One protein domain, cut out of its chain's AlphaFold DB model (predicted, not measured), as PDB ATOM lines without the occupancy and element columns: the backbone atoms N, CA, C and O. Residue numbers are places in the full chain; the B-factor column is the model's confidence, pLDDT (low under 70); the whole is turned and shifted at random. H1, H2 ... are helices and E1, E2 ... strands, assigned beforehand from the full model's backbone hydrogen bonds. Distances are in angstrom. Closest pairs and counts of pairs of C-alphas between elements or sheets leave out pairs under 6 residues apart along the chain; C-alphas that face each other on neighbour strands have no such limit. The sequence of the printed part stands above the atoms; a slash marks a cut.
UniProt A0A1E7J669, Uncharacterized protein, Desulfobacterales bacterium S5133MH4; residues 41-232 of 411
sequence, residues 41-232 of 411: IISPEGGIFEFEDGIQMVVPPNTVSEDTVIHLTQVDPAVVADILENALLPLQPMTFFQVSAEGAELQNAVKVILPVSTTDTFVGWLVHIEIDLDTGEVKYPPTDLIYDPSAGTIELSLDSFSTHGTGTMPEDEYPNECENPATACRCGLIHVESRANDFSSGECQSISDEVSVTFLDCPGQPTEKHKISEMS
ATOM      1  N   ILE A  41      40.289  43.218 -27.673       95.06
ATOM      2  CA  ILE A  41      39.935  44.003 -26.485       95.06
ATOM      3  C   ILE A  41      39.610  45.426 -26.929       95.06
ATOM      4  O   ILE A  41      40.477  46.134 -27.446       95.06
ATOM      5  N   ILE A  42      38.377  45.845 -26.676       94.19
ATOM      6  CA  ILE A  42      37.864  47.180 -26.958       94.19
ATOM      7  C   ILE A  42      37.690  47.911 -25.633       94.19
ATOM      8  O   ILE A  42      36.963  47.452 -24.753       94.19
ATOM      9  N   SER A  43      38.372  49.045 -25.488       95.81
ATOM     10  CA  SER A  43      38.288  49.891 -24.299       95.81
ATOM     11  C   SER A  43      37.246  51.007 -24.476       95.81
ATOM     12  O   SER A  43      36.840  51.308 -25.605       95.81
ATOM     13  N   PRO A  44      36.822  51.680 -23.388       96.88
ATOM     14  CA  PRO A  44      35.866  52.786 -23.460       96.88
ATOM     15  C   PRO A  44      36.308  53.968 -24.334       96.88
ATOM     16  O   PRO A  44      35.481  54.781 -24.731       96.88
ATOM     17  N   GLU A  45      37.590  54.111 -24.663       97.56
ATOM     18  CA  GLU A  45      38.075  55.147 -25.580       97.56
ATOM     19  C   GLU A  45      37.638  54.925 -27.037       97.56
ATOM     20  O   GLU A  45      37.680  55.872 -27.828       97.56
ATOM     21  N   GLY A  46      37.196  53.713 -27.386       96.94
ATOM     22  CA  GLY A  46      36.890  53.324 -28.758       96.94
ATOM     23  C   GLY A  46      38.149  53.161 -29.616       96.94
ATOM     24  O   GLY A  46      39.279  53.154 -29.124       96.94
ATOM     25  N   GLY A  47      37.970  53.015 -30.926       97.31
ATOM     26  CA  GLY A  47      39.080  52.803 -31.850       97.31
ATOM     27  C   GLY A  47      38.664  52.214 -33.190       97.31
ATOM     28  O   GLY A  47      37.481  52.090 -33.491       97.31
ATOM     29  N   ILE A  48      39.664  51.864 -33.994       97.25
ATOM     30  CA  ILE A  48      39.493  51.090 -35.225       97.25
ATOM     31  C   ILE A  48      40.201  49.760 -35.003       97.25
ATOM     32  O   ILE A  48      41.382  49.746 -34.649       97.25
ATOM     33  N   PHE A  49      39.471  48.671 -35.191       95.62
ATOM     34  CA  PHE A  49      39.926  47.311 -34.944       95.62
ATOM     35  C   PHE A  49      39.841  46.520 -36.243       95.62
ATOM     36  O   PHE A  49      38.839  46.599 -36.948       95.62
ATOM     37  N   GLU A  50      40.898  45.782 -36.563       93.94
ATOM     38  CA  GLU A  50      40.951  44.901 -37.729       93.94
ATOM     39  C   GLU A  50      40.812  43.451 -37.254       93.94
ATOM     40  O   GLU A  50      41.500  43.023 -36.321       93.94
ATOM     41  N   PHE A  51      39.911  42.719 -37.896       91.81
ATOM     42  CA  PHE A  51      39.633  41.307 -37.663       91.81
ATOM     43  C   PHE A  51      40.156  40.469 -38.838       91.81
ATOM     44  O   PHE A  51      40.784  40.987 -39.770       91.81
ATOM     45  N   GLU A  52      39.947  39.156 -38.773       87.94
ATOM     46  CA  GLU A  52      40.293  38.261 -39.875       87.94
ATOM     47  C   GLU A  52      39.517  38.620 -41.157       87.94
ATOM     48  O   GLU A  52      38.560  39.398 -41.151       87.94
ATOM     49  N   ASP A  53      40.024  38.135 -42.291       85.19
ATOM     50  CA  ASP A  53      39.446  38.338 -43.625       85.19
ATOM     51  C   ASP A  53      39.272  39.798 -44.073       85.19
ATOM     52  O   ASP A  53      38.649  40.063 -45.095       85.19
ATOM     53  N   GLY A  54      39.910  40.750 -43.383       88.31
ATOM     54  CA  GLY A  54      39.920  42.169 -43.750       88.31
ATOM     55  C   GLY A  54      38.731  42.964 -43.212       88.31
ATOM     56  O   GLY A  54      38.529  44.101 -43.636       88.31
ATOM     57  N   ILE A  55      37.966  42.390 -42.281       91.56
ATOM     58  CA  ILE A  55      36.850  43.069 -41.625       91.56
ATOM     59  C   ILE A  55      37.388  44.143 -40.675       91.56
ATOM     60  O   ILE A  55      38.318  43.900 -39.905       91.56
ATOM     61  N   GLN A  56      36.797  45.338 -40.704       95.31
ATOM     62  CA  GLN A  56      37.142  46.425 -39.787       95.31
ATOM     63  C   GLN A  56      35.939  46.829 -38.947       95.31
ATOM     64  O   GLN A  56      34.822  46.898 -39.447       95.31
ATOM     65  N   MET A  57      36.168  47.164 -37.681       95.81
ATOM     66  CA  MET A  57      35.161  47.746 -36.801       95.81
ATOM     67  C   MET A  57      35.644  49.096 -36.287       95.81
ATOM     68  O   MET A  57      36.702  49.200 -35.664       95.81
ATOM     69  N   VAL A  58      34.856  50.135 -36.528       97.44
ATOM     70  CA  VAL A  58      35.052  51.476 -35.984       97.44
ATOM     71  C   VAL A  58      34.119  51.640 -34.794       97.44
ATOM     72  O   VAL A  58      32.899  51.714 -34.938       97.44
ATOM     73  N   VAL A  59      34.716  51.712 -33.611       96.81
ATOM     74  CA  VAL A  59      34.020  51.805 -32.331       96.81
ATOM     75  C   VAL A  59      34.130  53.233 -31.801       96.81
ATOM     76  O   VAL A  59      35.241  53.689 -31.507       96.81
ATOM     77  N   PRO A  60      33.013  53.964 -31.664       97.38
ATOM     78  CA  PRO A  60      33.017  55.268 -31.020       97.38
ATOM     79  C   PRO A  60      33.451  55.213 -29.540       97.38
ATOM     80  O   PRO A  60      33.315  54.187 -28.872       97.38
ATOM     81  N   PRO A  61      33.931  56.333 -28.973       97.38
ATOM     82  CA  PRO A  61      34.165  56.423 -27.538       97.38
ATOM     83  C   PRO A  61      32.879  56.197 -26.733       97.38
ATOM     84  O   PRO A  61      31.821  56.728 -27.067       97.38
ATOM     85  N   ASN A  62      33.005  55.511 -25.602       96.38
ATOM     86  CA  ASN A  62      31.945  55.115 -24.675       96.38
ATOM     87  C   ASN A  62      30.913  54.151 -25.271       96.38
ATOM     88  O   ASN A  62      29.807  54.056 -24.750       96.38
ATOM     89  N   THR A  63      31.234  53.439 -26.353       95.75
ATOM     90  CA  THR A  63      30.399  52.323 -26.819       95.75
ATOM     91  C   THR A  63      30.331  51.194 -25.789       95.75
ATOM     92  O   THR A  63      29.271  50.601 -25.621       95.75
ATOM     93  N   VAL A  64      31.425  50.938 -25.066       94.06
ATOM     94  CA  VAL A  64      31.493  49.989 -23.941       94.06
ATOM     95  C   VAL A  64      31.890  50.716 -22.653       94.06
ATOM     96  O   VAL A  64      32.588  51.732 -22.696       94.06
ATOM     97  N   SER A  65      31.443  50.219 -21.497       93.75
ATOM     98  CA  SER A  65      31.729  50.829 -20.184       93.75
ATOM     99  C   SER A  65      33.064  50.410 -19.569       93.75
ATOM    100  O   SER A  65      33.582  51.107 -18.698       93.75
ATOM    101  N   GLU A  66      33.603  49.271 -19.994       95.12
ATOM    102  CA  GLU A  66      34.871  48.701 -19.542       95.12
ATOM    103  C   GLU A  66      35.527  47.907 -20.675       95.12
ATOM    104  O   GLU A  66      34.900  47.668 -21.710       95.12
ATOM    105  N   ASP A  67      36.792  47.524 -20.488       95.94
ATOM    106  CA  ASP A  67      37.530  46.707 -21.452       95.94
ATOM    107  C   ASP A  67      36.756  45.415 -21.746       95.94
ATOM    108  O   ASP A  67      36.585  44.561 -20.875       95.94
ATOM    109  N   THR A  68      36.291  45.286 -22.984       95.56
ATOM    110  CA  THR A  68      35.394  44.220 -23.435       95.56
ATOM    111  C   THR A  68      36.073  43.415 -24.533       95.56
ATOM    112  O   THR A  68      36.647  43.989 -25.455       95.56
ATOM    113  N   VAL A  69      36.011  42.086 -24.451       95.31
ATOM    114  CA  VAL A  69      36.486  41.209 -25.528       95.31
ATOM    115  C   VAL A  69      35.360  41.040 -26.540       95.31
ATOM    116  O   VAL A  69      34.293  40.540 -26.185       95.31
ATOM    117  N   ILE A  70      35.602  41.452 -27.783       94.19
ATOM    118  CA  ILE A  70      34.667  41.288 -28.898       94.19
ATOM    119  C   ILE A  70      35.216  40.245 -29.865       94.19
ATOM    120  O   ILE A  70      36.376  40.316 -30.278       94.19
ATOM    121  N   HIS A  71      34.362  39.301 -30.235       93.75
ATOM    122  CA  HIS A  71      34.608  38.326 -31.287       93.75
ATOM    123  C   HIS A  71      33.792  38.707 -32.516       93.75
ATOM    124  O   HIS A  71      32.622  39.084 -32.392       93.75
ATOM    125  N   LEU A  72      34.415  38.615 -33.687       92.81
ATOM    126  CA  LEU A  72      33.752  38.827 -34.960       92.81
ATOM    127  C   LEU A  72      34.160  37.699 -35.892       92.81
ATOM    128  O   LEU A  72      35.284  37.671 -36.386       92.81
ATOM    129  N   THR A  73      33.217  36.804 -36.154       90.31
ATOM    130  CA  THR A  73      33.462  35.602 -36.946       90.31
ATOM    131  C   THR A  73      32.599  35.626 -38.198       90.31
ATOM    132  O   THR A  73      31.405  35.913 -38.126       90.31
ATOM    133  N   GLN A  74      33.173  35.305 -39.356       89.38
ATOM    134  CA  GLN A  74      32.383  35.102 -40.567       89.38
ATOM    135  C   GLN A  74      31.490  33.862 -40.410       89.38
ATOM    136  O   GLN A  74      31.934  32.828 -39.906       89.38
ATOM    137  N   VAL A  75      30.235  33.955 -40.842       91.12
ATOM    138  CA  VAL A  75      29.298  32.826 -40.812       91.12
ATOM    139  C   VAL A  75      29.344  32.094 -42.146       91.12
ATOM    140  O   VAL A  75      29.375  32.718 -43.207       91.12
ATOM    141  N   ASP A  76      29.356  30.761 -42.088       87.00
ATOM    142  CA  ASP A  76      29.338  29.913 -43.279       87.00
ATOM    143  C   ASP A  76      28.051  30.170 -44.091       87.00
ATOM    144  O   ASP A  76      26.950  29.973 -43.559       87.00
ATOM    145  N   PRO A  77      28.155  30.567 -45.375       83.38
ATOM    146  CA  PRO A  77      26.996  30.784 -46.233       83.38
ATOM    147  C   PRO A  77      26.049  29.583 -46.319       83.38
ATOM    148  O   PRO A  77      24.858  29.781 -46.532       83.38
ATOM    149  N   ALA A  78      26.541  28.350 -46.138       85.81
ATOM    150  CA  ALA A  78      25.692  27.159 -46.152       85.81
ATOM    151  C   ALA A  78      24.707  27.124 -44.971       85.81
ATOM    152  O   ALA A  78      23.553  26.757 -45.154       85.81
ATOM    153  N   VAL A  79      25.139  27.554 -43.778       88.94
ATOM    154  CA  VAL A  79      24.268  27.631 -42.588       88.94
ATOM    155  C   VAL A  79      23.169  28.668 -42.802       88.94
ATOM    156  O   VAL A  79      22.018  28.456 -42.440       88.94
ATOM    157  N   VAL A  80      23.533  29.791 -43.415       89.06
ATOM    158  CA  VAL A  80      22.609  30.886 -43.703       89.06
ATOM    159  C   VAL A  80      21.609  30.498 -44.789       89.06
ATOM    160  O   VAL A  80      20.431  30.801 -44.651       89.06
ATOM    161  N   ALA A  81      22.056  29.823 -45.851       86.75
ATOM    162  CA  ALA A  81      21.193  29.409 -46.954       86.75
ATOM    163  C   ALA A  81      20.019  28.546 -46.469       86.75
ATOM    164  O   ALA A  81      18.880  28.828 -46.834       86.75
ATOM    165  N   ASP A  82      20.282  27.580 -45.583       85.31
ATOM    166  CA  ASP A  82      19.238  26.736 -44.992       85.31
ATOM    167  C   ASP A  82      18.214  27.570 -44.192       85.31
ATOM    168  O   ASP A  82      17.012  27.308 -44.245       85.31
ATOM    169  N   ILE A  83      18.661  28.591 -43.449       87.62
ATOM    170  CA  ILE A  83      17.767  29.479 -42.683       87.62
ATOM    171  C   ILE A  83      16.910  30.330 -43.629       87.62
ATOM    172  O   ILE A  83      15.696  30.412 -43.451       87.62
ATOM    173  N   LEU A  84      17.524  30.930 -44.654       85.88
ATOM    174  CA  LEU A  84      16.825  31.777 -45.625       85.88
ATOM    175  C   LEU A  84      15.796  30.990 -46.447       85.88
ATOM    176  O   LEU A  84      14.698  31.495 -46.679       85.88
ATOM    177  N   GLU A  85      16.116  29.752 -46.837       83.38
ATOM    178  CA  GLU A  85      15.187  28.857 -47.539       83.38
ATOM    179  C   GLU A  85      13.969  28.524 -46.666       83.38
ATOM    180  O   GLU A  85      12.833  28.637 -47.122       83.38
ATOM    181  N   ASN A  86      14.185  28.193 -45.388       77.31
ATOM    182  CA  ASN A  86      13.091  27.913 -44.453       77.31
ATOM    183  C   ASN A  86      12.237  29.151 -44.139       77.31
ATOM    184  O   ASN A  86      11.039  29.023 -43.900       77.31
ATOM    185  N   ALA A  87      12.837  30.342 -44.165       73.12
ATOM    186  CA  ALA A  87      12.127  31.609 -44.030       73.12
ATOM    187  C   ALA A  87      11.405  32.038 -45.325       73.12
ATOM    188  O   ALA A  87      10.746  33.077 -45.331       73.12
ATOM    189  N   LEU A  88      11.527  31.265 -46.417       75.38
ATOM    190  CA  LEU A  88      11.000  31.589 -47.749       75.38
ATOM    191  C   LEU A  88      11.453  32.974 -48.246       75.38
ATOM    192  O   LEU A  88      10.733  33.653 -48.981       75.38
ATOM    193  N   LEU A  89      12.655  33.402 -47.850       76.56
ATOM    194  CA  LEU A  89      13.217  34.685 -48.252       76.56
ATOM    195  C   LEU A  89      14.024  34.501 -49.542       76.56
ATOM    196  O   LEU A  89      15.041  33.805 -49.518       76.56
ATOM    197  N   PRO A  90      13.649  35.151 -50.660       78.81
ATOM    198  CA  PRO A  90      14.374  35.050 -51.927       78.81
ATOM    199  C   PRO A  90      15.662  35.895 -51.914       78.81
ATOM    200  O   PRO A  90      15.998  36.546 -52.896       78.81
ATOM    201  N   LEU A  91      16.378  35.927 -50.790       83.50
ATOM    202  CA  LEU A  91      17.577  36.729 -50.599       83.50
ATOM    203  C   LEU A  91      18.796  35.982 -51.148       83.50
ATOM    204  O   LEU A  91      19.122  34.887 -50.689       83.50
ATOM    205  N   GLN A  92      19.523  36.601 -52.074       85.38
ATOM    206  CA  GLN A  92      20.834  36.108 -52.483       85.38
ATOM    207  C   GLN A  92      21.898  36.604 -51.484       85.38
ATOM    208  O   GLN A  92      22.112  37.815 -51.366       85.38
ATOM    209  N   PRO A  93      22.576  35.705 -50.750       85.50
ATOM    210  CA  PRO A  93      23.514  36.093 -49.704       85.50
ATOM    211  C   PRO A  93      24.793  36.726 -50.279       85.50
ATOM    212  O   PRO A  93      25.395  36.177 -51.201       85.50
ATOM    213  N   MET A  94      25.248  37.844 -49.697       86.62
ATOM    214  CA  MET A  94      26.536  38.476 -50.029       86.62
ATOM    215  C   MET A  94      27.599  38.226 -48.954       86.62
ATOM    216  O   MET A  94      28.677  37.715 -49.252       86.62
ATOM    217  N   THR A  95      27.320  38.598 -47.704       90.00
ATOM    218  CA  THR A  95      28.243  38.397 -46.574       90.00
ATOM    219  C   THR A  95      27.482  38.320 -45.257       90.00
ATOM    220  O   THR A  95      26.487  39.023 -45.076       90.00
ATOM    221  N   PHE A  96      27.945  37.447 -44.362       92.38
ATOM    222  CA  PHE A  96      27.339  37.163 -43.065       92.38
ATOM    223  C   PHE A  96      28.424  37.028 -42.010       92.38
ATOM    224  O   PHE A  96      29.468  36.414 -42.245       92.38
ATOM    225  N   PHE A  97      28.177  37.597 -40.841       93.56
ATOM    226  CA  PHE A  97      29.129  37.615 -39.744       93.56
ATOM    227  C   PHE A  97      28.386  37.685 -38.414       93.56
ATOM    228  O   PHE A  97      27.310  38.267 -38.307       93.56
ATOM    229  N   GLN A  98      28.973  37.081 -37.393       94.62
ATOM    230  CA  GLN A  98      28.474  37.112 -36.033       94.62
ATOM    231  C   GLN A  98      29.375  38.009 -35.199       94.62
ATOM    232  O   GLN A  98      30.588  37.799 -35.158       94.62
ATOM    233  N   VAL A  99      28.779  38.986 -34.521       94.06
ATOM    234  CA  VAL A  99      29.467  39.803 -33.521       94.06
ATOM    235  C   VAL A  99      28.982  39.379 -32.148       94.06
ATOM    236  O   VAL A  99      27.785  39.332 -31.884       94.06
ATOM    237  N   SER A 100      29.913  39.079 -31.250       93.69
ATOM    238  CA  SER A 100      29.582  38.734 -29.870       93.69
ATOM    239  C   SER A 100      30.548  39.382 -28.890       93.69
ATOM    240  O   SER A 100      31.724  39.592 -29.189       93.69
ATOM    241  N   ALA A 101      30.040  39.693 -27.703       92.75
ATOM    242  CA  ALA A 101      30.830  40.177 -26.586       92.75
ATOM    243  C   ALA A 101      30.335  39.525 -25.293       92.75
ATOM    244  O   ALA A 101      29.130  39.441 -25.042       92.75
ATOM    245  N   GLU A 102      31.253  39.055 -24.452       86.31
ATOM    246  CA  GLU A 102      30.871  38.441 -23.181       86.31
ATOM    247  C   GLU A 102      30.398  39.508 -22.181       86.31
ATOM    248  O   GLU A 102      31.194  40.282 -21.654       86.31
ATOM    249  N   GLY A 103      29.094  39.517 -21.885       83.31
ATOM    250  CA  GLY A 103      28.514  40.310 -20.794       83.31
ATOM    251  C   GLY A 103      28.467  41.821 -21.033       83.31
ATOM    252  O   GLY A 103      28.311  42.569 -20.068       83.31
ATOM    253  N   ALA A 104      28.588  42.263 -22.285       89.00
ATOM    254  CA  ALA A 104      28.540  43.669 -22.664       89.00
ATOM    255  C   ALA A 104      27.385  43.955 -23.630       89.00
ATOM    256  O   ALA A 104      26.992  43.106 -24.423       89.00
ATOM    257  N   GLU A 105      26.889  45.186 -23.579       90.38
ATOM    258  CA  GLU A 105      25.922  45.746 -24.522       90.38
ATOM    259  C   GLU A 105      26.541  46.985 -25.180       90.38
ATOM    260  O   GLU A 105      27.348  47.690 -24.561       90.38
ATOM    261  N   LEU A 106      26.159  47.260 -26.426       91.69
ATOM    262  CA  LEU A 106      26.575  48.468 -27.130       91.69
ATOM    263  C   LEU A 106      25.769  49.669 -26.619       91.69
ATOM    264  O   LEU A 106      24.547  49.702 -26.703       91.69
ATOM    265  N   GLN A 107      26.453  50.693 -26.110       93.38
ATOM    266  CA  GLN A 107      25.810  51.960 -25.724       93.38
ATOM    267  C   GLN A 107      25.644  52.923 -26.902       93.38
ATOM    268  O   GLN A 107      24.844  53.854 -26.839       93.38
ATOM    269  N   ASN A 108      26.445  52.733 -27.951       93.25
ATOM    270  CA  ASN A 108      26.413  53.511 -29.181       93.25
ATOM    271  C   ASN A 108      26.648  52.565 -30.354       93.25
ATOM    272  O   ASN A 108      27.437  51.626 -30.225       93.25
ATOM    273  N   ALA A 109      26.030  52.866 -31.493       93.56
ATOM    274  CA  ALA A 109      26.217  52.070 -32.691       93.56
ATOM    275  C   ALA A 109      27.691  52.041 -33.133       93.56
ATOM    276  O   ALA A 109      28.409  53.044 -33.036       93.56
ATOM    277  N   VAL A 110      28.140  50.887 -33.615       95.12
ATOM    278  CA  VAL A 110      29.474  50.680 -34.189       95.12
ATOM    279  C   VAL A 110      29.364  50.561 -35.694       95.12
ATOM    280  O   VAL A 110      28.378  50.047 -36.207       95.12
ATOM    281  N   LYS A 111      30.388  51.009 -36.416       96.81
ATOM    282  CA  LYS A 111      30.449  50.795 -37.861       96.81
ATOM    283  C   LYS A 111      31.303  49.572 -38.157       96.81
ATOM    284  O   LYS A 111      32.442  49.511 -37.701       96.81
ATOM    285  N   VAL A 112      30.792  48.640 -38.947       95.94
ATOM    286  CA  VAL A 112      31.535  47.487 -39.459       95.94
ATOM    287  C   VAL A 112      31.737  47.652 -40.958       95.94
ATOM    288  O   VAL A 112      30.805  47.993 -41.672       95.94
ATOM    289  N   ILE A 113      32.962  47.439 -41.428       95.81
ATOM    290  CA  ILE A 113      33.356  47.505 -42.835       95.81
ATOM    291  C   ILE A 113      33.763  46.098 -43.253       95.81
ATOM    292  O   ILE A 113      34.733  45.543 -42.732       95.81
ATOM    293  N   LEU A 114      33.009  45.519 -44.178       93.12
ATOM    294  CA  LEU A 114      33.154  44.150 -44.648       93.12
ATOM    295  C   LEU A 114      33.673  44.156 -46.082       93.12
ATOM    296  O   LEU A 114      33.090  44.842 -46.923       93.12
ATOM    297  N   PRO A 115      34.705  43.369 -46.406       90.88
ATOM    298  CA  PRO A 115      35.018  43.086 -47.794       90.88
ATOM    299  C   PRO A 115      33.934  42.185 -48.397       90.88
ATOM    300  O   PRO A 115      33.467  41.237 -47.767       90.88
ATOM    301  N   VAL A 116      33.555  42.470 -49.639       87.06
ATOM    302  CA  VAL A 116      32.599  41.675 -50.414       87.06
ATOM    303  C   VAL A 116      33.188  41.310 -51.768       87.06
ATOM    304  O   VAL A 116      33.846  42.115 -52.428       87.06
ATOM    305  N   SER A 117      32.968  40.064 -52.192       74.06
ATOM    306  CA  SER A 117      33.406  39.610 -53.510       74.06
ATOM    307  C   SER A 117      32.496  40.218 -54.572       74.06
ATOM    308  O   SER A 117      31.349  39.811 -54.722       74.06
ATOM    309  N   THR A 118      33.011  41.175 -55.338       61.97
ATOM    310  CA  THR A 118      32.298  41.893 -56.412       61.97
ATOM    311  C   THR A 118      32.082  41.041 -57.673       61.97
ATOM    312  O   THR A 118      32.055  41.571 -58.783       61.97
ATOM    313  N   THR A 119      32.082  39.712 -57.553       51.75
ATOM    314  CA  THR A 119      32.221  38.807 -58.706       51.75
ATOM    315  C   THR A 119      30.947  38.623 -59.512       51.75
ATOM    316  O   THR A 119      31.058  38.287 -60.689       51.75
ATOM    317  N   ASP A 120      29.784  38.918 -58.936       49.69
ATOM    318  CA  ASP A 120      28.511  38.848 -59.639       49.69
ATOM    319  C   ASP A 120      27.941  40.258 -59.802       49.69
ATOM    320  O   ASP A 120      27.971  41.078 -58.883       49.69
ATOM    321  N   THR A 121      27.479  40.563 -61.014       53.91
ATOM    322  CA  THR A 121      26.702  41.768 -61.302       53.91
ATOM    323  C   THR A 121      25.587  41.875 -60.278       53.91
ATOM    324  O   THR A 121      24.794  40.951 -60.124       53.91
ATOM    325  N   PHE A 122      25.562  42.999 -59.574       62.66
ATOM    326  CA  PHE A 122      24.485  43.370 -58.677       62.66
ATOM    327  C   PHE A 122      23.154  43.333 -59.445       62.66
ATOM    328  O   PHE A 122      22.975  44.100 -60.390       62.66
ATOM    329  N   VAL A 123      22.266  42.402 -59.087       62.28
ATOM    330  CA  VAL A 123      20.923  42.262 -59.668       62.28
ATOM    331  C   VAL A 123      19.937  42.319 -58.507       62.28
ATOM    332  O   VAL A 123      19.828  41.360 -57.746       62.28
ATOM    333  N   GLY A 124      19.264  43.459 -58.352       76.00
ATOM    334  CA  GLY A 124      18.293  43.685 -57.282       76.00
ATOM    335  C   GLY A 124      18.614  44.887 -56.401       76.00
ATOM    336  O   GLY A 124      19.388  45.754 -56.794       76.00
ATOM    337  N   TRP A 125      18.047  44.921 -55.196       82.06
ATOM    338  CA  TRP A 125      18.323  45.950 -54.187       82.06
ATOM    339  C   TRP A 125      18.902  45.330 -52.904       82.06
ATOM    340  O   TRP A 125      18.658  44.164 -52.583       82.06
ATOM    341  N   LEU A 126      19.744  46.097 -52.203       87.69
ATOM    342  CA  LEU A 126      20.499  45.640 -51.029       87.69
ATOM    343  C   LEU A 126      19.637  45.601 -49.776       87.69
ATOM    344  O   LEU A 126      18.875  46.530 -49.508       87.69
ATOM    345  N   VAL A 127      19.855  44.570 -48.964       88.31
ATOM    346  CA  VAL A 127      19.152  44.371 -47.697       88.31
ATOM    347  C   VAL A 127      20.134  44.003 -46.597       88.31
ATOM    348  O   VAL A 127      21.068  43.235 -46.830       88.31
ATOM    349  N   HIS A 128      19.899  44.531 -45.398       91.75
ATOM    350  CA  HIS A 128      20.535  44.106 -44.153       91.75
ATOM    351  C   HIS A 128      19.520  43.308 -43.342       91.75
ATOM    352  O   HIS A 128      18.372  43.719 -43.190       91.75
ATOM    353  N   ILE A 129      19.953  42.152 -42.855       90.44
ATOM    354  CA  ILE A 129      19.165  41.281 -41.994       90.44
ATOM    355  C   ILE A 129      19.946  40.917 -40.737       90.44
ATOM    356  O   ILE A 129      21.180  40.889 -40.723       90.44
ATOM    357  N   GLU A 130      19.202  40.609 -39.689       91.81
ATOM    358  CA  GLU A 130      19.684  39.988 -38.468       91.81
ATOM    359  C   GLU A 130      19.129  38.564 -38.386       91.81
ATOM    360  O   GLU A 130      17.966  38.331 -38.711       91.81
ATOM    361  N   ILE A 131      19.969  37.611 -37.985       90.44
ATOM    362  CA  ILE A 131      19.604  36.200 -37.859       90.44
ATOM    363  C   ILE A 131      19.913  35.728 -36.440       90.44
ATOM    364  O   ILE A 131      21.043  35.829 -35.956       90.44
ATOM    365  N   ASP A 132      18.929  35.128 -35.787       90.06
ATOM    366  CA  ASP A 132      19.183  34.282 -34.631       90.06
ATOM    367  C   ASP A 132      19.526  32.871 -35.129       90.06
ATOM    368  O   ASP A 132      18.675  32.140 -35.629       90.06
ATOM    369  N   LEU A 133      20.802  32.489 -35.021       89.69
ATOM    370  CA  LEU A 133      21.288  31.192 -35.503       89.69
ATOM    371  C   LEU A 133      20.736  30.000 -34.704       89.69
ATOM    372  O   LEU A 133      20.756  28.882 -35.216       89.69
ATOM    373  N   ASP A 134      20.264  30.210 -33.472       88.25
ATOM    374  CA  ASP A 134      19.722  29.140 -32.630       88.25
ATOM    375  C   ASP A 134      18.250  28.859 -32.959       88.25
ATOM    376  O   ASP A 134      17.816  27.703 -32.941       88.25
ATOM    377  N   THR A 135      17.476  29.910 -33.246       86.81
ATOM    378  CA  THR A 135      16.038  29.800 -33.547       86.81
ATOM    379  C   THR A 135      15.728  29.777 -35.041       86.81
ATOM    380  O   THR A 135      14.661  29.303 -35.428       86.81
ATOM    381  N   GLY A 136      16.651  30.252 -35.881       84.25
ATOM    382  CA  GLY A 136      16.427  30.490 -37.306       84.25
ATOM    383  C   GLY A 136      15.549  31.713 -37.587       84.25
ATOM    384  O   GLY A 136      15.112  31.889 -38.720       84.25
ATOM    385  N   GLU A 137      15.258  32.541 -36.578       84.19
ATOM    386  CA  GLU A 137      14.459  33.756 -36.744       84.19
ATOM    387  C   GLU A 137      15.255  34.803 -37.538       84.19
ATOM    388  O   GLU A 137      16.418  35.077 -37.231       84.19
ATOM    389  N   VAL A 138      14.623  35.394 -38.554       84.50
ATOM    390  CA  VAL A 138      15.208  36.442 -39.399       84.50
ATOM    391  C   VAL A 138      14.453  37.742 -39.160       84.50
ATOM    392  O   VAL A 138      13.229  37.739 -39.136       84.50
ATOM    393  N   LYS A 139      15.180  38.848 -38.987       85.50
ATOM    394  CA  LYS A 139      14.619  40.184 -38.745       85.50
ATOM    395  C   LYS A 139      15.258  41.217 -39.658       85.50
ATOM    396  O   LYS A 139      16.414  41.071 -40.058       85.50
ATOM    397  N   TYR A 140      14.527  42.296 -39.914       85.31
ATOM    398  CA  TYR A 140      15.033  43.485 -40.598       85.31
ATOM    399  C   TYR A 140      15.360  44.574 -39.566       85.31
ATOM    400  O   TYR A 140      14.448  45.256 -39.087       85.31
ATOM    401  N   PRO A 141      16.633  44.727 -39.158       86.62
ATOM    402  CA  PRO A 141      17.021  45.764 -38.210       86.62
ATOM    403  C   PRO A 141      16.959  47.163 -38.855       86.62
ATOM    404  O   PRO A 141      16.957  47.286 -40.090       86.62
ATOM    405  N   PRO A 142      16.960  48.245 -38.049       87.50
ATOM    406  CA  PRO A 142      17.198  49.576 -38.586       87.50
ATOM    407  C   PRO A 142      18.542  49.582 -39.312       87.50
ATOM    408  O   PRO A 142      19.568  49.209 -38.745       87.50
ATOM    409  N   THR A 143      18.532  50.003 -40.570       89.81
ATOM    410  CA  THR A 143      19.689  49.867 -41.449       89.81
ATOM    411  C   THR A 143      20.241  51.235 -41.823       89.81
ATOM    412  O   THR A 143      19.501  52.118 -42.249       89.81
ATOM    413  N   ASP A 144      21.561  51.376 -41.712       93.69
ATOM    414  CA  ASP A 144      22.362  52.402 -42.382       93.69
ATOM    415  C   ASP A 144      23.546  51.679 -43.036       93.69
ATOM    416  O   ASP A 144      24.513  51.302 -42.362       93.69
ATOM    417  N   LEU A 145      23.400  51.382 -44.331       94.62
ATOM    418  CA  LEU A 145      24.309  50.540 -45.107       94.62
ATOM    419  C   LEU A 145      24.874  51.319 -46.290       94.62
ATOM    420  O   LEU A 145      24.122  51.884 -47.079       94.62
ATOM    421  N   ILE A 146      26.192  51.292 -46.479       95.56
ATOM    422  CA  ILE A 146      26.847  51.839 -47.674       95.56
ATOM    423  C   ILE A 146      27.560  50.714 -48.416       95.56
ATOM    424  O   ILE A 146      28.448  50.078 -47.863       95.56
ATOM    425  N   TYR A 147      27.215  50.495 -49.680       93.44
ATOM    426  CA  TYR A 147      27.924  49.569 -50.558       93.44
ATOM    427  C   TYR A 147      28.768  50.337 -51.568       93.44
ATOM    428  O   TYR A 147      28.244  51.117 -52.365       93.44
ATOM    429  N   ASP A 148      30.075  50.088 -51.538       92.56
ATOM    430  CA  ASP A 148      31.042  50.600 -52.501       92.56
ATOM    431  C   ASP A 148      31.561  49.440 -53.371       92.56
ATOM    432  O   ASP A 148      32.495  48.731 -52.974       92.56
ATOM    433  N   PRO A 149      30.997  49.234 -54.573       87.88
ATOM    434  CA  PRO A 149      31.463  48.195 -55.487       87.88
ATOM    435  C   PRO A 149      32.879  48.459 -56.016       87.88
ATOM    436  O   PRO A 149      33.557  47.526 -56.443       87.88
ATOM    437  N   SER A 150      33.356  49.709 -55.998       88.19
ATOM    438  CA  SER A 150      34.701  50.059 -56.467       88.19
ATOM    439  C   SER A 150      35.781  49.695 -55.447       88.19
ATOM    440  O   SER A 150      36.871  49.259 -55.828       88.19
ATOM    441  N   ALA A 151      35.461  49.834 -54.159       90.25
ATOM    442  CA  ALA A 151      36.289  49.370 -53.052       90.25
ATOM    443  C   ALA A 151      36.067  47.881 -52.736       90.25
ATOM    444  O   ALA A 151      36.930  47.261 -52.116       90.25
ATOM    445  N   GLY A 152      34.945  47.307 -53.182       90.00
ATOM    446  CA  GLY A 152      34.538  45.946 -52.845       90.00
ATOM    447  C   GLY A 152      34.195  45.822 -51.367       90.00
ATOM    448  O   GLY A 152      34.627  44.872 -50.715       90.00
ATOM    449  N   THR A 153      33.477  46.805 -50.821       93.44
ATOM    450  CA  THR A 153      33.175  46.872 -49.388       93.44
ATOM    451  C   THR A 153      31.725  47.224 -49.105       93.44
ATOM    452  O   THR A 153      31.118  48.013 -49.827       93.44
ATOM    453  N   ILE A 154      31.207  46.698 -48.000       93.75
ATOM    454  CA  ILE A 154      29.960  47.131 -47.374       93.75
ATOM    455  C   ILE A 154      30.287  47.739 -46.009       93.75
ATOM    456  O   ILE A 154      30.986  47.121 -45.211       93.75
ATOM    457  N   GLU A 155      29.769  48.929 -45.726       96.06
ATOM    458  CA  GLU A 155      29.755  49.528 -44.393       96.06
ATOM    459  C   GLU A 155      28.364  49.370 -43.773       96.06
ATOM    460  O   GLU A 155      27.374  49.711 -44.410       96.06
ATOM    461  N   LEU A 156      28.293  48.895 -42.533       95.06
ATOM    462  CA  LEU A 156      27.066  48.691 -41.761       95.06
ATOM    463  C   LEU A 156      27.173  49.392 -40.414       95.06
ATOM    464  O   LEU A 156      28.206  49.299 -39.751       95.06
ATOM    465  N   SER A 157      26.098  50.037 -39.977       94.44
ATOM    466  CA  SER A 157      25.945  50.467 -38.587       94.44
ATOM    467  C   SER A 157      25.244  49.377 -37.773       94.44
ATOM    468  O   SER A 157      24.159  48.946 -38.146       94.44
ATOM    469  N   LEU A 158      25.838  48.953 -36.657       93.19
ATOM    470  CA  LEU A 158      25.292  47.932 -35.756       93.19
ATOM    471  C   LEU A 158      25.000  48.533 -34.387       93.19
ATOM    472  O   LEU A 158      25.853  49.211 -33.815       93.19
ATOM    473  N   ASP A 159      23.823  48.254 -33.848       90.50
ATOM    474  CA  ASP A 159      23.369  48.689 -32.527       90.50
ATOM    475  C   ASP A 159      23.302  47.548 -31.499       90.50
ATOM    476  O   ASP A 159      23.179  47.809 -30.302       90.50
ATOM    477  N   SER A 160      23.455  46.299 -31.940       90.31
ATOM    478  CA  SER A 160      23.407  45.104 -31.104       90.31
ATOM    479  C   SER A 160      24.553  44.130 -31.419       90.31
ATOM    480  O   SER A 160      25.290  44.276 -32.396       90.31
ATOM    481  N   PHE A 161      24.746  43.153 -30.530       91.44
ATOM    482  CA  PHE A 161      25.613  42.002 -30.776       91.44
ATOM    483  C   PHE A 161      24.754  40.823 -31.225       91.44
ATOM    484  O   PHE A 161      24.061  40.222 -30.402       91.44
ATOM    485  N   SER A 162      24.800  40.494 -32.512       93.31
ATOM    486  CA  SER A 162      24.057  39.376 -33.091       93.31
ATOM    487  C   SER A 162      24.717  38.882 -34.385       93.31
ATOM    488  O   SER A 162      25.872  39.212 -34.688       93.31
ATOM    489  N   THR A 163      24.015  38.025 -35.132       94.88
ATOM    490  CA  THR A 163      24.442  37.639 -36.478       94.88
ATOM    491  C   THR A 163      23.811  38.574 -37.483       94.88
ATOM    492  O   THR A 163      22.591  38.630 -37.603       94.88
ATOM    493  N   HIS A 164      24.644  39.265 -38.245       94.81
ATOM    494  CA  HIS A 164      24.201  40.175 -39.281       94.81
ATOM    495  C   HIS A 164      24.564  39.638 -40.655       94.81
ATOM    496  O   HIS A 164      25.577  38.961 -40.856       94.81
ATOM    497  N   GLY A 165      23.717  39.973 -41.613       91.75
ATOM    498  CA  GLY A 165      23.836  39.550 -42.987       91.75
ATOM    499  C   GLY A 165      23.489  40.662 -43.943       91.75
ATOM    500  O   GLY A 165      22.634  41.496 -43.661       91.75
ATOM    501  N   THR A 166      24.127  40.640 -45.102       91.38
ATOM    502  CA  THR A 166      23.684  41.437 -46.243       91.38
ATOM    503  C   THR A 166      23.472  40.547 -47.442       91.38
ATOM    504  O   THR A 166      24.187  39.556 -47.640       91.38
ATOM    505  N   GLY A 167      22.483  40.907 -48.240       88.50
ATOM    506  CA  GLY A 167      22.161  40.210 -49.468       88.50
ATOM    507  C   GLY A 167      21.434  41.113 -50.446       88.50
ATOM    508  O   GLY A 167      21.179  42.287 -50.166       88.50
ATOM    509  N   THR A 168      21.096  40.541 -51.592       86.19
ATOM    510  CA  THR A 168      20.302  41.206 -52.622       86.19
ATOM    511  C   THR A 168      18.961  40.515 -52.768       86.19
ATOM    512  O   THR A 168      18.899  39.289 -52.880       86.19
ATOM    513  N   MET A 169      17.887  41.298 -52.770       83.19
ATOM    514  CA  MET A 169      16.566  40.814 -53.160       83.19
ATOM    515  C   MET A 169      16.423  40.971 -54.673       83.19
ATOM    516  O   MET A 169      16.720  42.058 -55.173       83.19
ATOM    517  N   PRO A 170      15.991  39.933 -55.406       75.69
ATOM    518  CA  PRO A 170      15.819  40.011 -56.844       75.69
ATOM    519  C   PRO A 170      14.803  41.098 -57.188       75.69
ATOM    520  O   PRO A 170      13.794  41.274 -56.507       75.69
ATOM    521  N   GLU A 171      15.078  41.816 -58.269       70.88
ATOM    522  CA  GLU A 171      14.140  42.759 -58.853       70.88
ATOM    523  C   GLU A 171      13.971  42.405 -60.327       70.88
ATOM    524  O   GLU A 171      14.954  42.310 -61.069       70.88
ATOM    525  N   ASP A 172      12.722  42.187 -60.738       58.22
ATOM    526  CA  ASP A 172      12.375  41.659 -62.064       58.22
ATOM    527  C   ASP A 172      12.822  42.581 -63.222       58.22
ATOM    528  O   ASP A 172      12.846  42.166 -64.381       58.22
ATOM    529  N   GLU A 173      13.211  43.830 -62.933       56.81
ATOM    530  CA  GLU A 173      13.436  44.883 -63.934       56.81
ATOM    531  C   GLU A 173      14.911  45.291 -64.165       56.81
ATOM    532  O   GLU A 173      15.184  46.085 -65.068       56.81
ATOM    533  N   TYR A 174      15.889  44.736 -63.431       55.50
ATOM    534  CA  TYR A 174      17.244  45.326 -63.344       55.50
ATOM    535  C   TYR A 174      18.435  44.601 -64.018       55.50
ATOM    536  O   TYR A 174      19.579  44.897 -63.665       55.50
ATOM    537  N   PRO A 175      18.303  43.704 -65.017       54.69
ATOM    538  CA  PRO A 175      19.461  42.913 -65.443       54.69
ATOM    539  C   PRO A 175      20.576  43.687 -66.183       54.69
ATOM    540  O   PRO A 175      21.612  43.089 -66.443       54.69
ATOM    541  N   ASN A 176      20.433  44.980 -66.531       58.75
ATOM    542  CA  ASN A 176      21.408  45.685 -67.393       58.75
ATOM    543  C   ASN A 176      21.688  47.166 -67.056       58.75
ATOM    544  O   ASN A 176      22.146  47.926 -67.919       58.75
ATOM    545  N   GLU A 177      21.440  47.626 -65.829       69.00
ATOM    546  CA  GLU A 177      21.597  49.054 -65.510       69.00
ATOM    547  C   GLU A 177      23.020  49.587 -65.689       69.00
ATOM    548  O   GLU A 177      23.190  50.740 -66.097       69.00
ATOM    549  N   CYS A 178      24.027  48.745 -65.448       75.62
ATOM    550  CA  CYS A 178      25.434  49.136 -65.502       75.62
ATOM    551  C   CYS A 178      25.950  49.365 -66.928       75.62
ATOM    552  O   CYS A 178      26.921  50.094 -67.126       75.62
ATOM    553  N   GLU A 179      25.316  48.752 -67.933       76.62
ATOM    554  CA  GLU A 179      25.732  48.881 -69.333       76.62
ATOM    555  C   GLU A 179      25.066  50.070 -70.034       76.62
ATOM    556  O   GLU A 179      25.616  50.626 -70.988       76.62
ATOM    557  N   ASN A 180      23.890  50.490 -69.561       80.88
ATOM    558  CA  ASN A 180      23.174  51.631 -70.114       80.88
ATOM    559  C   ASN A 180      23.761  52.947 -69.566       80.88
ATOM    560  O   ASN A 180      23.614  53.235 -68.381       80.88
ATOM    561  N   PRO A 181      24.347  53.827 -70.404       82.56
ATOM    562  CA  PRO A 181      24.960  55.075 -69.941       82.56
ATOM    563  C   PRO A 181      24.015  56.013 -69.177       82.56
ATOM    564  O   PRO A 181      24.487  56.874 -68.439       82.56
ATOM    565  N   ALA A 182      22.698  55.888 -69.379       81.56
ATOM    566  CA  ALA A 182      21.703  56.684 -68.666       81.56
ATOM    567  C   ALA A 182      21.509  56.242 -67.204       81.56
ATOM    568  O   ALA A 182      21.115  57.064 -66.381       81.56
ATOM    569  N   THR A 183      21.794  54.976 -66.888       81.62
ATOM    570  CA  THR A 183      21.569  54.351 -65.573       81.62
ATOM    571  C   THR A 183      22.844  53.788 -64.953       81.62
ATOM    572  O   THR A 183      22.831  53.431 -63.787       81.62
ATOM    573  N   ALA A 184      23.973  53.787 -65.667       85.31
ATOM    574  CA  ALA A 184      25.231  53.189 -65.217       85.31
ATOM    575  C   ALA A 184      25.756  53.748 -63.884       85.31
ATOM    576  O   ALA A 184      26.478  53.062 -63.167       85.31
ATOM    577  N   CYS A 185      25.378  54.980 -63.528       87.31
ATOM    578  CA  CYS A 185      25.713  55.566 -62.231       87.31
ATOM    579  C   CYS A 185      25.079  54.822 -61.040       87.31
ATOM    580  O   CYS A 185      25.574  54.955 -59.925       87.31
ATOM    581  N   ARG A 186      24.013  54.039 -61.263       86.50
ATOM    582  CA  ARG A 186      23.325  53.241 -60.235       86.50
ATOM    583  C   ARG A 186      24.161  52.058 -59.751       86.50
ATOM    584  O   ARG A 186      23.961  51.582 -58.646       86.50
ATOM    585  N   CYS A 187      25.162  51.659 -60.532       84.81
ATOM    586  CA  CYS A 187      26.130  50.627 -60.160       84.81
ATOM    587  C   CYS A 187      27.364  51.182 -59.433       84.81
ATOM    588  O   CYS A 187      28.372  50.487 -59.313       84.81
ATOM    589  N   GLY A 188      27.323  52.457 -59.038       88.06
ATOM    590  CA  GLY A 188      28.340  53.097 -58.215       88.06
ATOM    591  C   GLY A 188      28.071  52.902 -56.725       88.06
ATOM    592  O   GLY A 188      27.576  51.866 -56.297       88.06
ATOM    593  N   LEU A 189      28.396  53.915 -55.931       92.06
ATOM    594  CA  LEU A 189      28.160  53.933 -54.493       92.06
ATOM    595  C   LEU A 189      26.652  53.945 -54.170       92.06
ATOM    596  O   LEU A 189      25.919  54.828 -54.628       92.06
ATOM    597  N   ILE A 190      26.203  52.994 -53.349       92.00
ATOM    598  CA  ILE A 190      24.801  52.836 -52.932       92.00
ATOM    599  C   ILE A 190      24.695  53.058 -51.422       92.00
ATOM    600  O   ILE A 190      25.505  52.539 -50.660       92.00
ATOM    601  N   HIS A 191      23.688  53.813 -50.989       95.12
ATOM    602  CA  HIS A 191      23.331  53.995 -49.582       95.12
ATOM    603  C   HIS A 191      21.920  53.473 -49.335       95.12
ATOM    604  O   HIS A 191      20.998  53.843 -50.056       95.12
ATOM    605  N   VAL A 192      21.754  52.617 -48.335       92.31
ATOM    606  CA  VAL A 192      20.471  52.040 -47.942       92.31
ATOM    607  C   VAL A 192      20.131  52.470 -46.525       92.31
ATOM    608  O   VAL A 192      20.927  52.279 -45.607       92.31
ATOM    609  N   GLU A 193      18.934  53.026 -46.358       93.69
ATOM    610  CA  GLU A 193      18.371  53.411 -45.066       93.69
ATOM    611  C   GLU A 193      17.039  52.681 -44.850       93.69
ATOM    612  O   GLU A 193      16.155  52.725 -45.709       93.69
ATOM    613  N   SER A 194      16.873  52.044 -43.693       88.31
ATOM    614  CA  SER A 194      15.577  51.546 -43.216       88.31
ATOM    615  C   SER A 194      15.342  52.018 -41.787       88.31
ATOM    616  O   SER A 194      16.280  52.240 -41.016       88.31
ATOM    617  N   ARG A 195      14.075  52.189 -41.412       79.19
ATOM    618  CA  ARG A 195      13.704  52.490 -40.029       79.19
ATOM    619  C   ARG A 195      12.957  51.298 -39.487       79.19
ATOM    620  O   ARG A 195      11.873  51.033 -39.976       79.19
ATOM    621  N   ALA A 196      13.481  50.668 -38.439       63.25
ATOM    622  CA  ALA A 196      12.754  49.579 -37.810       63.25
ATOM    623  C   ALA A 196      11.342  50.021 -37.425       63.25
ATOM    624  O   ALA A 196      11.146  51.015 -36.714       63.25
ATOM    625  N   ASN A 197      10.369  49.240 -37.875       56.53
ATOM    626  CA  ASN A 197       9.087  49.165 -37.209       56.53
ATOM    627  C   ASN A 197       9.222  48.109 -36.108       56.53
ATOM    628  O   ASN A 197       9.701  47.009 -36.364       56.53
ATOM    629  N   ASP A 198       8.848  48.450 -34.873       50.25
ATOM    630  CA  ASP A 198       8.881  47.499 -33.759       50.25
ATOM    631  C   ASP A 198       7.967  46.300 -34.079       50.25
ATOM    632  O   ASP A 198       6.740  46.427 -34.104       50.25
ATOM    633  N   PHE A 199       8.567  45.132 -34.311       52.97
ATOM    634  CA  PHE A 199       7.863  43.868 -34.513       52.97
ATOM    635  C   PHE A 199       7.285  43.397 -33.173       52.97
ATOM    636  O   PHE A 199       8.014  42.953 -32.282       52.97
ATOM    637  N   SER A 200       5.967  43.496 -32.981       45.22
ATOM    638  CA  SER A 200       5.335  42.892 -31.807       45.22
ATOM    639  C   SER A 200       5.135  41.397 -32.045       45.22
ATOM    640  O   SER A 200       4.220  40.993 -32.760       45.22
ATOM    641  N   SER A 201       5.969  40.567 -31.418       42.31
ATOM    642  CA  SER A 201       5.774  39.116 -31.391       42.31
ATOM    643  C   SER A 201       4.389  38.777 -30.811       42.31
ATOM    644  O   SER A 201       4.108  39.137 -29.663       42.31
ATOM    645  N   GLY A 202       3.545  38.063 -31.562       44.44
ATOM    646  CA  GLY A 202       2.344  37.403 -31.028       44.44
ATOM    647  C   GLY A 202       0.996  37.778 -31.650       44.44
ATOM    648  O   GLY A 202      -0.017  37.219 -31.233       44.44
ATOM    649  N   GLU A 203       0.950  38.669 -32.639       45.53
ATOM    650  CA  GLU A 203      -0.258  38.910 -33.436       45.53
ATOM    651  C   GLU A 203       0.041  38.673 -34.918       45.53
ATOM    652  O   GLU A 203       1.132  38.983 -35.396       45.53
ATOM    653  N   CYS A 204      -0.919  38.099 -35.649       53.12
ATOM    654  CA  CYS A 204      -0.815  38.020 -37.100       53.12
ATOM    655  C   CYS A 204      -0.885  39.442 -37.666       53.12
ATOM    656  O   CYS A 204      -1.951  40.059 -37.672       53.12
ATOM    657  N   GLN A 205       0.264  39.976 -38.064       46.97
ATOM    658  CA  GLN A 205       0.399  41.321 -38.597       46.97
ATOM    659  C   GLN A 205       1.237  41.237 -39.871       46.97
ATOM    660  O   GLN A 205       2.346  40.713 -39.851       46.97
ATOM    661  N   SER A 206       0.697  41.754 -40.976       50.56
ATOM    662  CA  SER A 206       1.490  42.078 -42.159       50.56
ATOM    663  C   SER A 206       2.178  43.410 -41.889       50.56
ATOM    664  O   SER A 206       1.558  44.473 -41.984       50.56
ATOM    665  N   ILE A 207       3.450  43.360 -41.506       55.97
ATOM    666  CA  ILE A 207       4.232  44.564 -41.229       55.97
ATOM    667  C   ILE A 207       5.007  44.898 -42.495       55.97
ATOM    668  O   ILE A 207       5.803  44.096 -42.970       55.97
ATOM    669  N   SER A 208       4.747  46.082 -43.051       59.84
ATOM    670  CA  SER A 208       5.505  46.614 -44.180       59.84
ATOM    671  C   SER A 208       6.526  47.617 -43.665       59.84
ATOM    672  O   SER A 208       6.144  48.666 -43.147       59.84
ATOM    673  N   ASP A 209       7.806  47.311 -43.840       70.25
ATOM    674  CA  ASP A 209       8.886  48.279 -43.698       70.25
ATOM    675  C   ASP A 209       9.216  48.915 -45.056       70.25
ATOM    676  O   ASP A 209       8.981  48.322 -46.113       70.25
ATOM    677  N   GLU A 210       9.707  50.151 -45.038       82.19
ATOM    678  CA  GLU A 210      10.123  50.889 -46.227       82.19
ATOM    679  C   GLU A 210      11.645  51.045 -46.215       82.19
ATOM    680  O   GLU A 210      12.213  51.743 -45.374       82.19
ATOM    681  N   VAL A 211      12.299  50.434 -47.196       85.25
ATOM    682  CA  VAL A 211      13.735  50.561 -47.429       85.25
ATOM    683  C   VAL A 211      13.969  51.616 -48.498       85.25
ATOM    684  O   VAL A 211      13.410  51.545 -49.591       85.25
ATOM    685  N   SER A 212      14.791  52.611 -48.184       90.88
ATOM    686  CA  SER A 212      15.184  53.671 -49.109       90.88
ATOM    687  C   SER A 212      16.580  53.400 -49.658       90.88
ATOM    688  O   SER A 212      17.543  53.368 -48.900       90.88
ATOM    689  N   VAL A 213      16.699  53.253 -50.975       90.81
ATOM    690  CA  VAL A 213      17.959  52.997 -51.686       90.81
ATOM    691  C   VAL A 213      18.349  54.254 -52.453       90.81
ATOM    692  O   VAL A 213      17.622  54.705 -53.331       90.81
ATOM    693  N   THR A 214      19.488  54.848 -52.119       93.19
ATOM    694  CA  THR A 214      19.998  56.079 -52.730       93.19
ATOM    695  C   THR A 214      21.267  55.800 -53.525       93.19
ATOM    696  O   THR A 214      22.255  55.298 -52.992       93.19
ATOM    697  N   PHE A 215      21.274  56.198 -54.797       92.38
ATOM    698  CA  PHE A 215      22.419  56.022 -55.695       92.38
ATOM    699  C   PHE A 215      23.321  57.260 -55.653       92.38
ATOM    700  O   PHE A 215      23.059  58.268 -56.317       92.38
ATOM    701  N   LEU A 216      24.383  57.210 -54.849       93.81
ATOM    702  CA  LEU A 216      25.185  58.382 -54.484       93.81
ATOM    703  C   LEU A 216      26.029  58.942 -55.635       93.81
ATOM    704  O   LEU A 216      26.285  60.151 -55.661       93.81
ATOM    705  N   ASP A 217      26.397  58.099 -56.602       91.94
ATOM    706  CA  ASP A 217      27.158  58.494 -57.796       91.94
ATOM    707  C   ASP A 217      26.276  59.036 -58.934       91.94
ATOM    708  O   ASP A 217      26.776  59.596 -59.917       91.94
ATOM    709  N   CYS A 218      24.952  58.916 -58.817       90.88
ATOM    710  CA  CYS A 218      24.028  59.440 -59.812       90.88
ATOM    711  C   CYS A 218      23.783  60.951 -59.649       90.88
ATOM    712  O   CYS A 218      23.625  61.455 -58.530       90.88
ATOM    713  N   PRO A 219      23.666  61.715 -60.755       90.75
ATOM    714  CA  PRO A 219      23.283  63.122 -60.693       90.75
ATOM    715  C   PRO A 219      21.945  63.314 -59.973       90.75
ATOM    716  O   PRO A 219      20.927  62.761 -60.378       90.75
ATOM    717  N   GLY A 220      21.945  64.138 -58.925       91.12
ATOM    718  CA  GLY A 220      20.752  64.395 -58.116       91.12
ATOM    719  C   GLY A 220      20.443  63.325 -57.069       91.12
ATOM    720  O   GLY A 220      19.457  63.509 -56.365       91.12
ATOM    721  N   GLN A 221      21.276  62.281 -56.950       93.06
ATOM    722  CA  GLN A 221      21.186  61.222 -55.936       93.06
ATOM    723  C   GLN A 221      19.755  60.684 -55.788       93.06
ATOM    724  O   GLN A 221      19.128  60.886 -54.749       93.06
ATOM    725  N   PRO A 222      19.192  60.093 -56.861       91.81
ATOM    726  CA  PRO A 222      17.844  59.556 -56.818       91.81
ATOM    727  C   PRO A 222      17.732  58.505 -55.712       91.81
ATOM    728  O   PRO A 222      18.645  57.700 -55.519       91.81
ATOM    729  N   THR A 223      16.591  58.531 -55.029       91.56
ATOM    730  CA  THR A 223      16.227  57.575 -53.985       91.56
ATOM    731  C   THR A 223      15.014  56.780 -54.443       91.56
ATOM    732  O   THR A 223      13.994  57.364 -54.821       91.56
ATOM    733  N   GLU A 224      15.127  55.464 -54.383       89.50
ATOM    734  CA  GLU A 224      14.054  54.505 -54.618       89.50
ATOM    735  C   GLU A 224      13.575  53.941 -53.286       89.50
ATOM    736  O   GLU A 224      14.306  53.931 -52.298       89.50
ATOM    737  N   LYS A 225      12.302  53.555 -53.236       86.75
ATOM    738  CA  LYS A 225      11.653  53.070 -52.022       86.75
ATOM    739  C   LYS A 225      11.078  51.700 -52.301       86.75
ATOM    740  O   LYS A 225      10.192  51.574 -53.144       86.75
ATOM    741  N   HIS A 226      11.554  50.715 -51.562       83.50
ATOM    742  CA  HIS A 226      11.102  49.338 -51.638       83.50
ATOM    743  C   HIS A 226      10.348  49.003 -50.363       83.50
ATOM    744  O   HIS A 226      10.645  49.530 -49.290       83.50
ATOM    745  N   LYS A 227       9.338  48.148 -50.486       77.50
ATOM    746  CA  LYS A 227       8.592  47.655 -49.336       77.50
ATOM    747  C   LYS A 227       9.019  46.236 -49.038       77.50
ATOM    748  O   LYS A 227       8.983  45.390 -49.925       77.50
ATOM    749  N   ILE A 228       9.369  45.997 -47.787       70.56
ATOM    750  CA  ILE A 228       9.578  44.659 -47.252       70.56
ATOM    751  C   ILE A 228       8.360  44.332 -46.422       70.56
ATOM    752  O   ILE A 228       8.003  45.112 -45.546       70.56
ATOM    753  N   SER A 229       7.711  43.213 -46.705       64.62
ATOM    754  CA  SER A 229       6.625  42.704 -45.877       64.62
ATOM    755  C   SER A 229       7.081  41.444 -45.162       64.62
ATOM    756  O   SER A 229       7.489  40.487 -45.819       64.62
ATOM    757  N   GLU A 230       6.976  41.442 -43.838       57.69
ATOM    758  CA  GLU A 230       7.110  40.235 -43.028       57.69
ATOM    759  C   GLU A 230       5.715  39.740 -42.632       57.69
ATOM    760  O   GLU A 230       4.836  40.531 -42.272       57.69
ATOM    761  N   MET A 231       5.513  38.426 -42.724       54.88
ATOM    762  CA  MET A 231       4.304  37.747 -42.270       54.88
ATOM    763  C   MET A 231       4.690  36.663 -41.268       54.88
ATOM    764  O   MET A 231       5.513  35.799 -41.564       54.88
ATOM    765  N   SER A 232       4.055  36.686 -40.097       53.28
ATOM    766  CA  SER A 232       4.246  35.654 -39.078       53.28
ATOM    767  C   SER A 232       3.828  34.272 -39.613       53.28
ATOM    768  O   SER A 232       2.752  34.168 -40.203       53.28
TER     769      SER A 232
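AT A GLANCE: This is residues 41 to 232 of the 411 residues of an uncharacterized protein of Desulfobacterales bacterium S5133MH4 (UniProt A0A1E7J669). Two twisted sheets stand partly face to face as a sandwich, their strands crossed: a large sheet of eight strands, and a smaller one of four with helix H1 on its outer side. The large sheet reaches beyond the smaller one at the hairpin of E11 and E12, and the short helix H2 only grazes it. The 192 printed residues run E1 E2 E3 H1 E4 E5 E6 E7 E8 E9 H2 E10 E11 E12, with the antiparallel orders E1 E2 E5 E8 E7 E10 E11 E12 and E3 E4 E9 E6. The class is mostly strand, with under half of the residues in named elements. The whole is compact, with a radius of gyration of the C-alphas of 17.1 A and spans of 51, 40 and 31 A.

HOW THE PARTS SIT: E1, residues 47 to 50, and E2, residues 56 to 59, form a hairpin; N 49 and O 57, 2.9 A apart, are within hydrogen-bond range, as are the N and O pairs below. E3, residues 68 to 74, is antiparallel to E4, residues 92 to 101, with N 73 and O 98 at 3.0 A. H1, residues 77 to 86, is on their sheet at a height of 7.3 A; its closest C-alphas to E4 are Pro 77 and Phe 96, 7.1 A apart. In H1 5 of 6 O i to N i+4 pairs are within range; H2, residues 184 to 187, is too short for one. E5, residues 110 to 115, is the neighbour of E2, with N 58 and O 111 at 2.8 A. E7, residues 143 to 148, and E8, residues 153 to 158, form a hairpin, with N 146 and O 155 at 2.9 A; E8 also pairs with E5, N 112 and O 156 at 2.8 A. E9, residues 163 to 169, pairs with E4, N 97 and O 164 at 2.9 A, and with E6, residues 125 to 131, N 129 and O 165 at 2.9 A. E10, residues 190 to 194, E11, residues 206 to 215, and E12, residues 223 to 231, form a meander, each strand the antiparallel neighbour of the one before. N 145 of E7 and O 192 of E10 are 2.9 A apart, N 193 and O 212 2.9 A, N 211 and O 226 2.8 A. Between the sheets, the closest C-alphas of E6 and E10 are Leu 126 and Val 192, 7.1 A.

IN THESE COORDINATES: E1 begins at C-alpha 47 (39.080, 52.803, -31.850). E4 measures 28.1 A, E11 28.6 A and E12 25.9 A; E12 ends at C-alpha 231 (4.304, 37.747, -42.270).

THE WHOLE: The C-alphas of Glu 66 and Asn 180, the two farthest apart, are 52.0 A apart. The printed part has no cut; the links E6 to E7, E9 to H2 and E10 to E11 are long. Mean pLDDT of the printed part is 84.1, and under 70 in residues 118 to 123, 172 to 177, 196 to 208 and 229 to 232.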